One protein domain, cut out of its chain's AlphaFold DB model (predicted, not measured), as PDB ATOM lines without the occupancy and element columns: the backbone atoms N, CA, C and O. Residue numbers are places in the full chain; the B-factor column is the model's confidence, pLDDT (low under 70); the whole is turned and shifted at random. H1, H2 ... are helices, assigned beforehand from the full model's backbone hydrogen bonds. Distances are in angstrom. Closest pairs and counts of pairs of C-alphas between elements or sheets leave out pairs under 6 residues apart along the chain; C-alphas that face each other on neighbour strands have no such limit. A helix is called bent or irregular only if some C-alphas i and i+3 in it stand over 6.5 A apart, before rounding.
ATOM      1  N   GLN A  36     182.638 204.070 212.622       86.88
ATOM      2  CA  GLN A  36     181.210 204.224 212.882       86.88
ATOM      3  C   GLN A  36     180.902 204.147 214.379       86.88
ATOM      4  O   GLN A  36     180.211 205.011 214.905       86.88
ATOM      5  N   VAL A  37     181.473 203.169 215.092       83.38
ATOM      6  CA  VAL A  37     181.263 203.018 216.545       83.38
ATOM      7  C   VAL A  37     181.707 204.270 217.310       83.38
ATOM      8  O   VAL A  37     180.997 204.745 218.191       83.38
ATOM      9  N   ARG A  38     182.856 204.860 216.949       87.88
ATOM     10  CA  ARG A  38     183.370 206.078 217.601       87.88
ATOM     11  C   ARG A  38     182.522 207.320 217.335       87.88
ATOM     12  O   ARG A  38     182.555 208.240 218.148       87.88
ATOM     13  N   ARG A  39     181.777 207.361 216.226       88.12
ATOM     14  CA  ARG A  39     180.961 208.521 215.847       88.12
ATOM     15  C   ARG A  39     179.959 208.885 216.943       88.12
ATOM     16  O   ARG A  39     179.921 210.042 217.338       88.12
ATOM     17  N   CYS A  40     179.259 207.898 217.502       84.69
ATOM     18  CA  CYS A  40     178.296 208.125 218.582       84.69
ATOM     19  C   CYS A  40     178.962 208.736 219.831       84.69
ATOM     20  O   CYS A  40     178.449 209.690 220.405       84.69
ATOM     21  N   PHE A  41     180.154 208.265 220.212       86.75
ATOM     22  CA  PHE A  41     180.894 208.833 221.347       86.75
ATOM     23  C   PHE A  41     181.370 210.263 221.093       86.75
ATOM     24  O   PHE A  41     181.371 211.079 222.013       86.75
ATOM     25  N   ASN A  42     181.766 210.577 219.859       87.12
ATOM     26  CA  ASN A  42     182.153 211.934 219.480       87.12
ATOM     27  C   ASN A  42     180.944 212.879 219.493       87.12
ATOM     28  O   ASN A  42     181.054 213.990 220.001       87.12
ATOM     29  N   GLU A  43     179.794 212.427 218.986       89.06
ATOM     30  CA  GLU A  43     178.534 213.179 219.018       89.06
ATOM     31  C   GLU A  43     178.080 213.428 220.463       89.06
ATOM     32  O   GLU A  43     177.789 214.565 220.824       89.06
ATOM     33  N   LEU A  44     178.129 212.407 221.325       85.81
ATOM     34  CA  LEU A  44     177.859 212.551 222.757       85.81
ATOM     35  C   LEU A  44     178.814 213.548 223.425       85.81
ATOM     36  O   LEU A  44     178.373 214.398 224.192       85.81
ATOM     37  N   ALA A  45     180.115 213.467 223.134       83.56
ATOM     38  CA  ALA A  45     181.106 214.386 223.692       83.56
ATOM     39  C   ALA A  45     180.909 215.836 223.216       83.56
ATOM     40  O   ALA A  45     181.200 216.759 223.973       83.56
ATOM     41  N   ALA A  46     180.415 216.036 221.992       85.88
ATOM     42  CA  ALA A  46     180.101 217.352 221.443       85.88
ATOM     43  C   ALA A  46     178.789 217.937 222.000       85.88
ATOM     44  O   ALA A  46     178.667 219.154 222.112       85.88
ATOM     45  N   ALA A  47     177.819 217.091 222.365       83.81
ATOM     46  CA  ALA A  47     176.469 217.498 222.766       83.81
ATOM     47  C   ALA A  47     176.332 218.033 224.208       83.81
ATOM     48  O   ALA A  47     175.242 218.451 224.592       83.81
ATOM     49  N   GLY A  48     177.393 218.042 225.024       73.50
ATOM     50  CA  GLY A  48     177.345 218.552 226.403       73.50
ATOM     51  C   GLY A  48     177.746 217.497 227.435       73.50
ATOM     52  O   GLY A  48     178.671 216.739 227.152       73.50
ATOM     53  N   PRO A  49     177.154 217.446 228.649       72.38
ATOM     54  CA  PRO A  49     177.665 216.633 229.752       72.38
ATOM     55  C   PRO A  49     177.410 215.135 229.517       72.38
ATOM     56  O   PRO A  49     176.575 214.508 230.162       72.38
ATOM     57  N   ALA A  50     178.162 214.540 228.592       72.31
ATOM     58  CA  ALA A  50     178.228 213.105 228.422       72.31
ATOM     59  C   ALA A  50     178.773 212.465 229.708       72.31
ATOM     60  O   ALA A  50     179.683 213.027 230.339       72.31
ATOM     61  N   PRO A  51     178.292 211.262 230.071       80.12
ATOM     62  CA  PRO A  51     178.854 210.499 231.173       80.12
ATOM     63  C   PRO A  51     180.378 210.425 231.054       80.12
ATOM     64  O   PRO A  51     180.922 210.133 229.984       80.12
ATOM     65  N   THR A  52     181.099 210.672 232.153       81.31
ATOM     66  CA  THR A  52     182.568 210.777 232.124       81.31
ATOM     67  C   THR A  52     183.225 209.510 231.565       81.31
ATOM     68  O   THR A  52     184.259 209.594 230.901       81.31
ATOM     69  N   ARG A  53     182.604 208.339 231.777       82.62
ATOM     70  CA  ARG A  53     183.045 207.055 231.213       82.62
ATOM     71  C   ARG A  53     182.970 207.036 229.683       82.62
ATOM     72  O   ARG A  53     183.967 206.717 229.045       82.62
ATOM     73  N   ALA A  54     181.853 207.474 229.096       83.50
ATOM     74  CA  ALA A  54     181.666 207.538 227.645       83.50
ATOM     75  C   ALA A  54     182.658 208.507 226.977       83.50
ATOM     76  O   ALA A  54     183.239 208.190 225.941       83.50
ATOM     77  N   ARG A  55     182.928 209.659 227.607       83.69
ATOM     78  CA  ARG A  55     183.920 210.625 227.107       83.69
ATOM     79  C   ARG A  55     185.345 210.068 227.141       83.69
ATOM     80  O   ARG A  55     186.087 210.224 226.173       83.69
ATOM     81  N   ARG A  56     185.729 209.404 228.239       86.88
ATOM     82  CA  ARG A  56     187.042 208.745 228.364       86.88
ATOM     83  C   ARG A  56     187.213 207.631 227.334       86.88
ATOM     84  O   ARG A  56     188.262 207.568 226.700       86.88
ATOM     85  N   PHE A  57     186.174 206.825 227.121       87.75
ATOM     86  CA  PHE A  57     186.157 205.798 226.083       87.75
ATOM     87  C   PHE A  57     186.315 206.394 224.677       87.75
ATOM     88  O   PHE A  57     187.193 205.992 223.923       87.75
ATOM     89  N   GLY A  58     185.526 207.411 224.317       88.50
ATOM     90  CA  GLY A  58     185.663 208.078 223.017       88.50
ATOM     91  C   GLY A  58     187.081 208.614 222.774       88.50
ATOM     92  O   GLY A  58     187.664 208.399 221.709       88.50
ATOM     93  N   ALA A  59     187.677 209.242 223.792       88.31
ATOM     94  CA  ALA A  59     189.038 209.769 223.729       88.31
ATOM     95  C   ALA A  59     190.107 208.673 223.556       88.31
ATOM     96  O   ALA A  59     190.992 208.814 222.706       88.31
ATOM     97  N   SER A  60     190.022 207.563 224.301       88.88
ATOM     98  CA  SER A  60     190.965 206.443 224.162       88.88
ATOM     99  C   SER A  60     190.876 205.809 222.772       88.88
ATOM    100  O   SER A  60     191.901 205.595 222.117       88.88
ATOM    101  N   GLN A  61     189.659 205.613 222.258       88.19
ATOM    102  CA  GLN A  61     189.435 205.066 220.923       88.19
ATOM    103  C   GLN A  61     189.971 205.991 219.813       88.19
ATOM    104  O   GLN A  61     190.492 205.508 218.802       88.19
ATOM    105  N   ASN A  62     189.893 207.315 219.991       87.56
ATOM    106  CA  ASN A  62     190.482 208.290 219.066       87.56
ATOM    107  C   ASN A  62     192.018 208.259 219.081       87.56
ATOM    108  O   ASN A  62     192.634 208.272 218.012       87.56
ATOM    109  N   SER A  63     192.637 208.128 220.258       88.12
ATOM    110  CA  SER A  63     194.092 207.962 220.394       88.12
ATOM    111  C   SER A  63     194.593 206.685 219.707       88.12
ATOM    112  O   SER A  63     195.542 206.719 218.919       88.12
ATOM    113  N   ILE A  64     193.899 205.560 219.917       85.00
ATOM    114  CA  ILE A  64     194.207 204.277 219.264       85.00
ATOM    115  C   ILE A  64     194.142 204.411 217.738       85.00
ATOM    116  O   ILE A  64     195.029 203.912 217.048       85.00
ATOM    117  N   ALA A  65     193.118 205.087 217.209       83.38
ATOM    118  CA  ALA A  65     192.965 205.279 215.770       83.38
ATOM    119  C   ALA A  65     194.064 206.172 215.170       83.38
ATOM    120  O   ALA A  65     194.635 205.808 214.146       83.38
ATOM    121  N   SER A  66     194.402 207.290 215.820       81.94
ATOM    122  CA  SER A  66     195.445 208.217 215.350       81.94
ATOM    123  C   SER A  66     196.804 207.524 215.182       81.94
ATOM    124  O   SER A  66     197.466 207.665 214.153       81.94
ATOM    125  N   ARG A  67     197.171 206.668 216.146       78.75
ATOM    126  CA  ARG A  67     198.406 205.865 216.118       78.75
ATOM    127  C   ARG A  67     198.447 204.807 215.015       78.75
ATOM    128  O   ARG A  67     199.523 204.344 214.658       78.75
ATOM    129  N   MET A  68     197.290 204.370 214.521       70.06
ATOM    130  CA  MET A  68     197.202 203.369 213.452       70.06
ATOM    131  C   MET A  68     197.228 204.004 212.067       70.06
ATOM    132  O   MET A  68     197.726 203.386 211.141       70.06
ATOM    133  N   THR A  69     196.726 205.230 211.915       67.88
ATOM    134  CA  THR A  69     196.822 205.970 210.646       67.88
ATOM    135  C   THR A  69     198.257 206.429 210.356       67.88
ATOM    136  O   THR A  69     198.623 206.614 209.202       67.88
ATOM    137  N   SER A  70     199.072 206.611 211.398       61.09
ATOM    138  CA  SER A  70     200.450 207.122 211.320       61.09
ATOM    139  C   SER A  70     201.528 206.040 211.156       61.09
ATOM    140  O   SER A  70     202.681 206.370 210.895       61.09
ATOM    141  N   ALA A  71     201.172 204.756 211.266       57.69
ATOM    142  CA  ALA A  71     202.060 203.621 211.019       57.69
ATOM    143  C   ALA A  71     201.537 202.823 209.808       57.69
ATOM    144  O   ALA A  71     200.341 202.796 209.550       57.69
ATOM    145  N   ALA A  72     202.417 202.237 209.001       50.16
ATOM    146  CA  ALA A  72     202.044 201.650 207.714       50.16
ATOM    147  C   ALA A  72     201.404 200.245 207.825       50.16
ATOM    148  O   ALA A  72     201.916 199.369 208.523       50.16
ATOM    149  N   GLY A  73     200.367 200.011 207.005       52.62
ATOM    150  CA  GLY A  73     199.883 198.687 206.580       52.62
ATOM    151  C   GLY A  73     198.667 198.130 207.335       52.62
ATOM    152  O   GLY A  73     198.769 197.641 208.449       52.62
ATOM    153  N   ARG A  74     197.497 198.057 206.682       55.62
ATOM    154  CA  ARG A  74     196.219 197.580 207.270       55.62
ATOM    155  C   ARG A  74     196.292 196.208 207.978       55.62
ATOM    156  O   ARG A  74     195.512 195.972 208.895       55.62
ATOM    157  N   GLN A  75     197.211 195.326 207.580       56.88
ATOM    158  CA  GLN A  75     197.385 193.987 208.165       56.88
ATOM    159  C   GLN A  75     198.256 193.976 209.433       56.88
ATOM    160  O   GLN A  75     197.996 193.187 210.336       56.88
ATOM    161  N   THR A  76     199.232 194.881 209.564       61.50
ATOM    162  CA  THR A  76     200.139 194.938 210.730       61.50
ATOM    163  C   THR A  76     199.448 195.507 211.978       61.50
ATOM    164  O   THR A  76     199.936 195.351 213.095       61.50
ATOM    165  N   HIS A  77     198.278 196.138 211.817       65.12
ATOM    166  CA  HIS A  77     197.552 196.807 212.902       65.12
ATOM    167  C   HIS A  77     196.475 195.965 213.594       65.12
ATOM    168  O   HIS A  77     195.932 196.429 214.597       65.12
ATOM    169  N   VAL A  78     196.161 194.753 213.116       67.06
ATOM    170  CA  VAL A  78     195.079 193.924 213.689       67.06
ATOM    171  C   VAL A  78     195.393 193.495 215.125       67.06
ATOM    172  O   VAL A  78     194.607 193.779 216.028       67.06
ATOM    173  N   VAL A  79     196.554 192.877 215.358       71.31
ATOM    174  CA  VAL A  79     196.971 192.423 216.699       71.31
ATOM    175  C   VAL A  79     197.132 193.607 217.667       71.31
ATOM    176  O   VAL A  79     196.456 193.620 218.698       71.31
ATOM    177  N   PRO A  80     197.853 194.689 217.304       78.50
ATOM    178  CA  PRO A  80     197.963 195.866 218.164       78.50
ATOM    179  C   PRO A  80     196.619 196.550 218.466       78.50
ATOM    180  O   PRO A  80     196.491 197.276 219.453       78.50
ATOM    181  N   ARG A  81     195.611 196.386 217.597       70.00
ATOM    182  CA  ARG A  81     194.259 196.903 217.829       70.00
ATOM    183  C   ARG A  81     193.533 196.121 218.905       70.00
ATOM    184  O   ARG A  81     192.926 196.754 219.769       70.00
ATOM    185  N   GLN A  82     193.590 194.797 218.832       76.56
ATOM    186  CA  GLN A  82     192.947 193.929 219.809       76.56
ATOM    187  C   GLN A  82     193.562 194.144 221.191       76.56
ATOM    188  O   GLN A  82     192.841 194.510 222.110       76.56
ATOM    189  N   GLU A  83     194.892 194.091 221.306       83.12
ATOM    190  CA  GLU A  83     195.611 194.286 222.577       83.12
ATOM    191  C   GLU A  83     195.255 195.599 223.283       83.12
ATOM    192  O   GLU A  83     195.127 195.647 224.503       83.12
ATOM    193  N   ARG A  84     195.077 196.684 222.520       80.38
ATOM    194  CA  ARG A  84     194.794 198.011 223.087       80.38
ATOM    195  C   ARG A  84     193.322 198.271 223.358       80.38
ATOM    196  O   ARG A  84     193.015 199.062 224.242       80.38
ATOM    197  N   SER A  85     192.430 197.671 222.576       78.06
ATOM    198  CA  SER A  85     190.985 197.895 222.720       78.06
ATOM    199  C   SER A  85     190.377 196.948 223.753       78.06
ATOM    200  O   SER A  85     189.465 197.347 224.467       78.06
ATOM    201  N   TRP A  86     190.898 195.721 223.863       81.75
ATOM    202  CA  TRP A  86     190.397 194.685 224.767       81.75
ATOM    203  C   TRP A  86     190.257 195.125 226.233       81.75
ATOM    204  O   TRP A  86     189.153 195.008 226.757       81.75
ATOM    205  N   PRO A  87     191.280 195.698 226.901       83.75
ATOM    206  CA  PRO A  87     191.144 196.114 228.301       83.75
ATOM    207  C   PRO A  87     190.107 197.229 228.496       83.75
ATOM    208  O   PRO A  87     189.509 197.339 229.559       83.75
ATOM    209  N   ILE A  88     189.870 198.045 227.467       79.31
ATOM    210  CA  ILE A  88     188.880 199.122 227.504       79.31
ATOM    211  C   ILE A  88     187.467 198.542 227.368       79.31
ATOM    212  O   ILE A  88     186.555 198.997 228.045       79.31
ATOM    213  N   LEU A  89     187.286 197.542 226.499       75.38
ATOM    214  CA  LEU A  89     186.013 196.834 226.352       75.38
ATOM    215  C   LEU A  89     185.676 196.007 227.595       75.38
ATOM    216  O   LEU A  89     184.531 196.024 228.022       75.38
ATOM    217  N   ALA A  90     186.666 195.344 228.197       82.69
ATOM    218  CA  ALA A  90     186.485 194.571 229.423       82.69
ATOM    219  C   ALA A  90     186.021 195.439 230.606       82.69
ATOM    220  O   ALA A  90     185.246 194.974 231.430       82.69
ATOM    221  N   ASP A  91     186.436 196.709 230.668       82.50
ATOM    222  CA  ASP A  91     185.947 197.660 231.676       82.50
ATOM    223  C   ASP A  91     184.496 198.119 231.415       82.50
ATOM    224  O   ASP A  91     183.869 198.704 232.289       82.50
ATOM    225  N   LEU A  92     183.938 197.891 230.222       68.50
ATOM    226  CA  LEU A  92     182.563 198.276 229.881       68.50
ATOM    227  C   LEU A  92     181.522 197.172 230.120       68.50
ATOM    228  O   LEU A  92     180.331 197.474 230.022       68.50
ATOM    229  N   GLU A  93     181.942 195.939 230.412       65.56
ATOM    230  CA  GLU A  93     181.035 194.860 230.826       65.56
ATOM    231  C   GLU A  93     180.403 195.198 232.200       65.56
ATOM    232  O   GLU A  93     181.064 195.840 233.026       65.56
ATOM    233  N   PRO A  94     179.116 194.862 232.419       54.56
ATOM    234  CA  PRO A  94     178.374 195.208 233.635       54.56
ATOM    235  C   PRO A  94     178.889 194.531 234.911       54.56
ATOM    236  O   PRO A  94     179.360 193.373 234.843       54.56
TER     237      PRO A  94
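What this domain is: This is residues 36 to 94 of the 94 residues of an uncharacterized protein of Mesorhizobium sp (UniProt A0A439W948). The long helix H2 lies in the middle; H3 folds back beside it in a helical hairpin, and H1 packs steeply on residues 54 to 62 of H2, apart from H3. Residues 70 to 75 stick out at the hairpin's turn. The printed part has 59 residues with three named helices, H1, H2, H3 in chain order, and no named strand: all helix. It is only just loose, close to compact, with a radius of gyration of the C-alphas of 12.6 A and spans of 36 by 25 by 15 A.

Where its parts are: H2, residues 52 to 69, is 26.2 A long from C-alpha 52 at (182.568, 210.777, 232.124). H3, residues 78 to 90, measures 17.9 A, ending at C-alpha 90 (186.485, 194.571, 229.423); it is only just irregular, C-alphas 84 and 87 being 6.6 A apart. H1, residues 36 to 46, measures 15.7 A.

How they stand to each other: H2 touches H1, opposite ways at a steep tilt of 51 degrees; the closest C-alphas, Phe 41 and Gly 58, are 5.1 A apart. H2 touches H3 with residues 57 to 64 alone, opposite ways at a shallow tilt of 5 degrees; the closest C-alphas, Phe 57 and Ile 88, are 7.3 A apart. Every O i to N i+4 pair is within hydrogen-bond range in H2, 5 of 7 in H1 and 7 of 9 in H3.

The domain as a whole: The farthest C-alphas, Pro 49 and Gln 75, are 37.0 A apart. The printed part has no cut and no long link. The model's pLDDT is under 70 at residues 69 to 78 and 92 to 94.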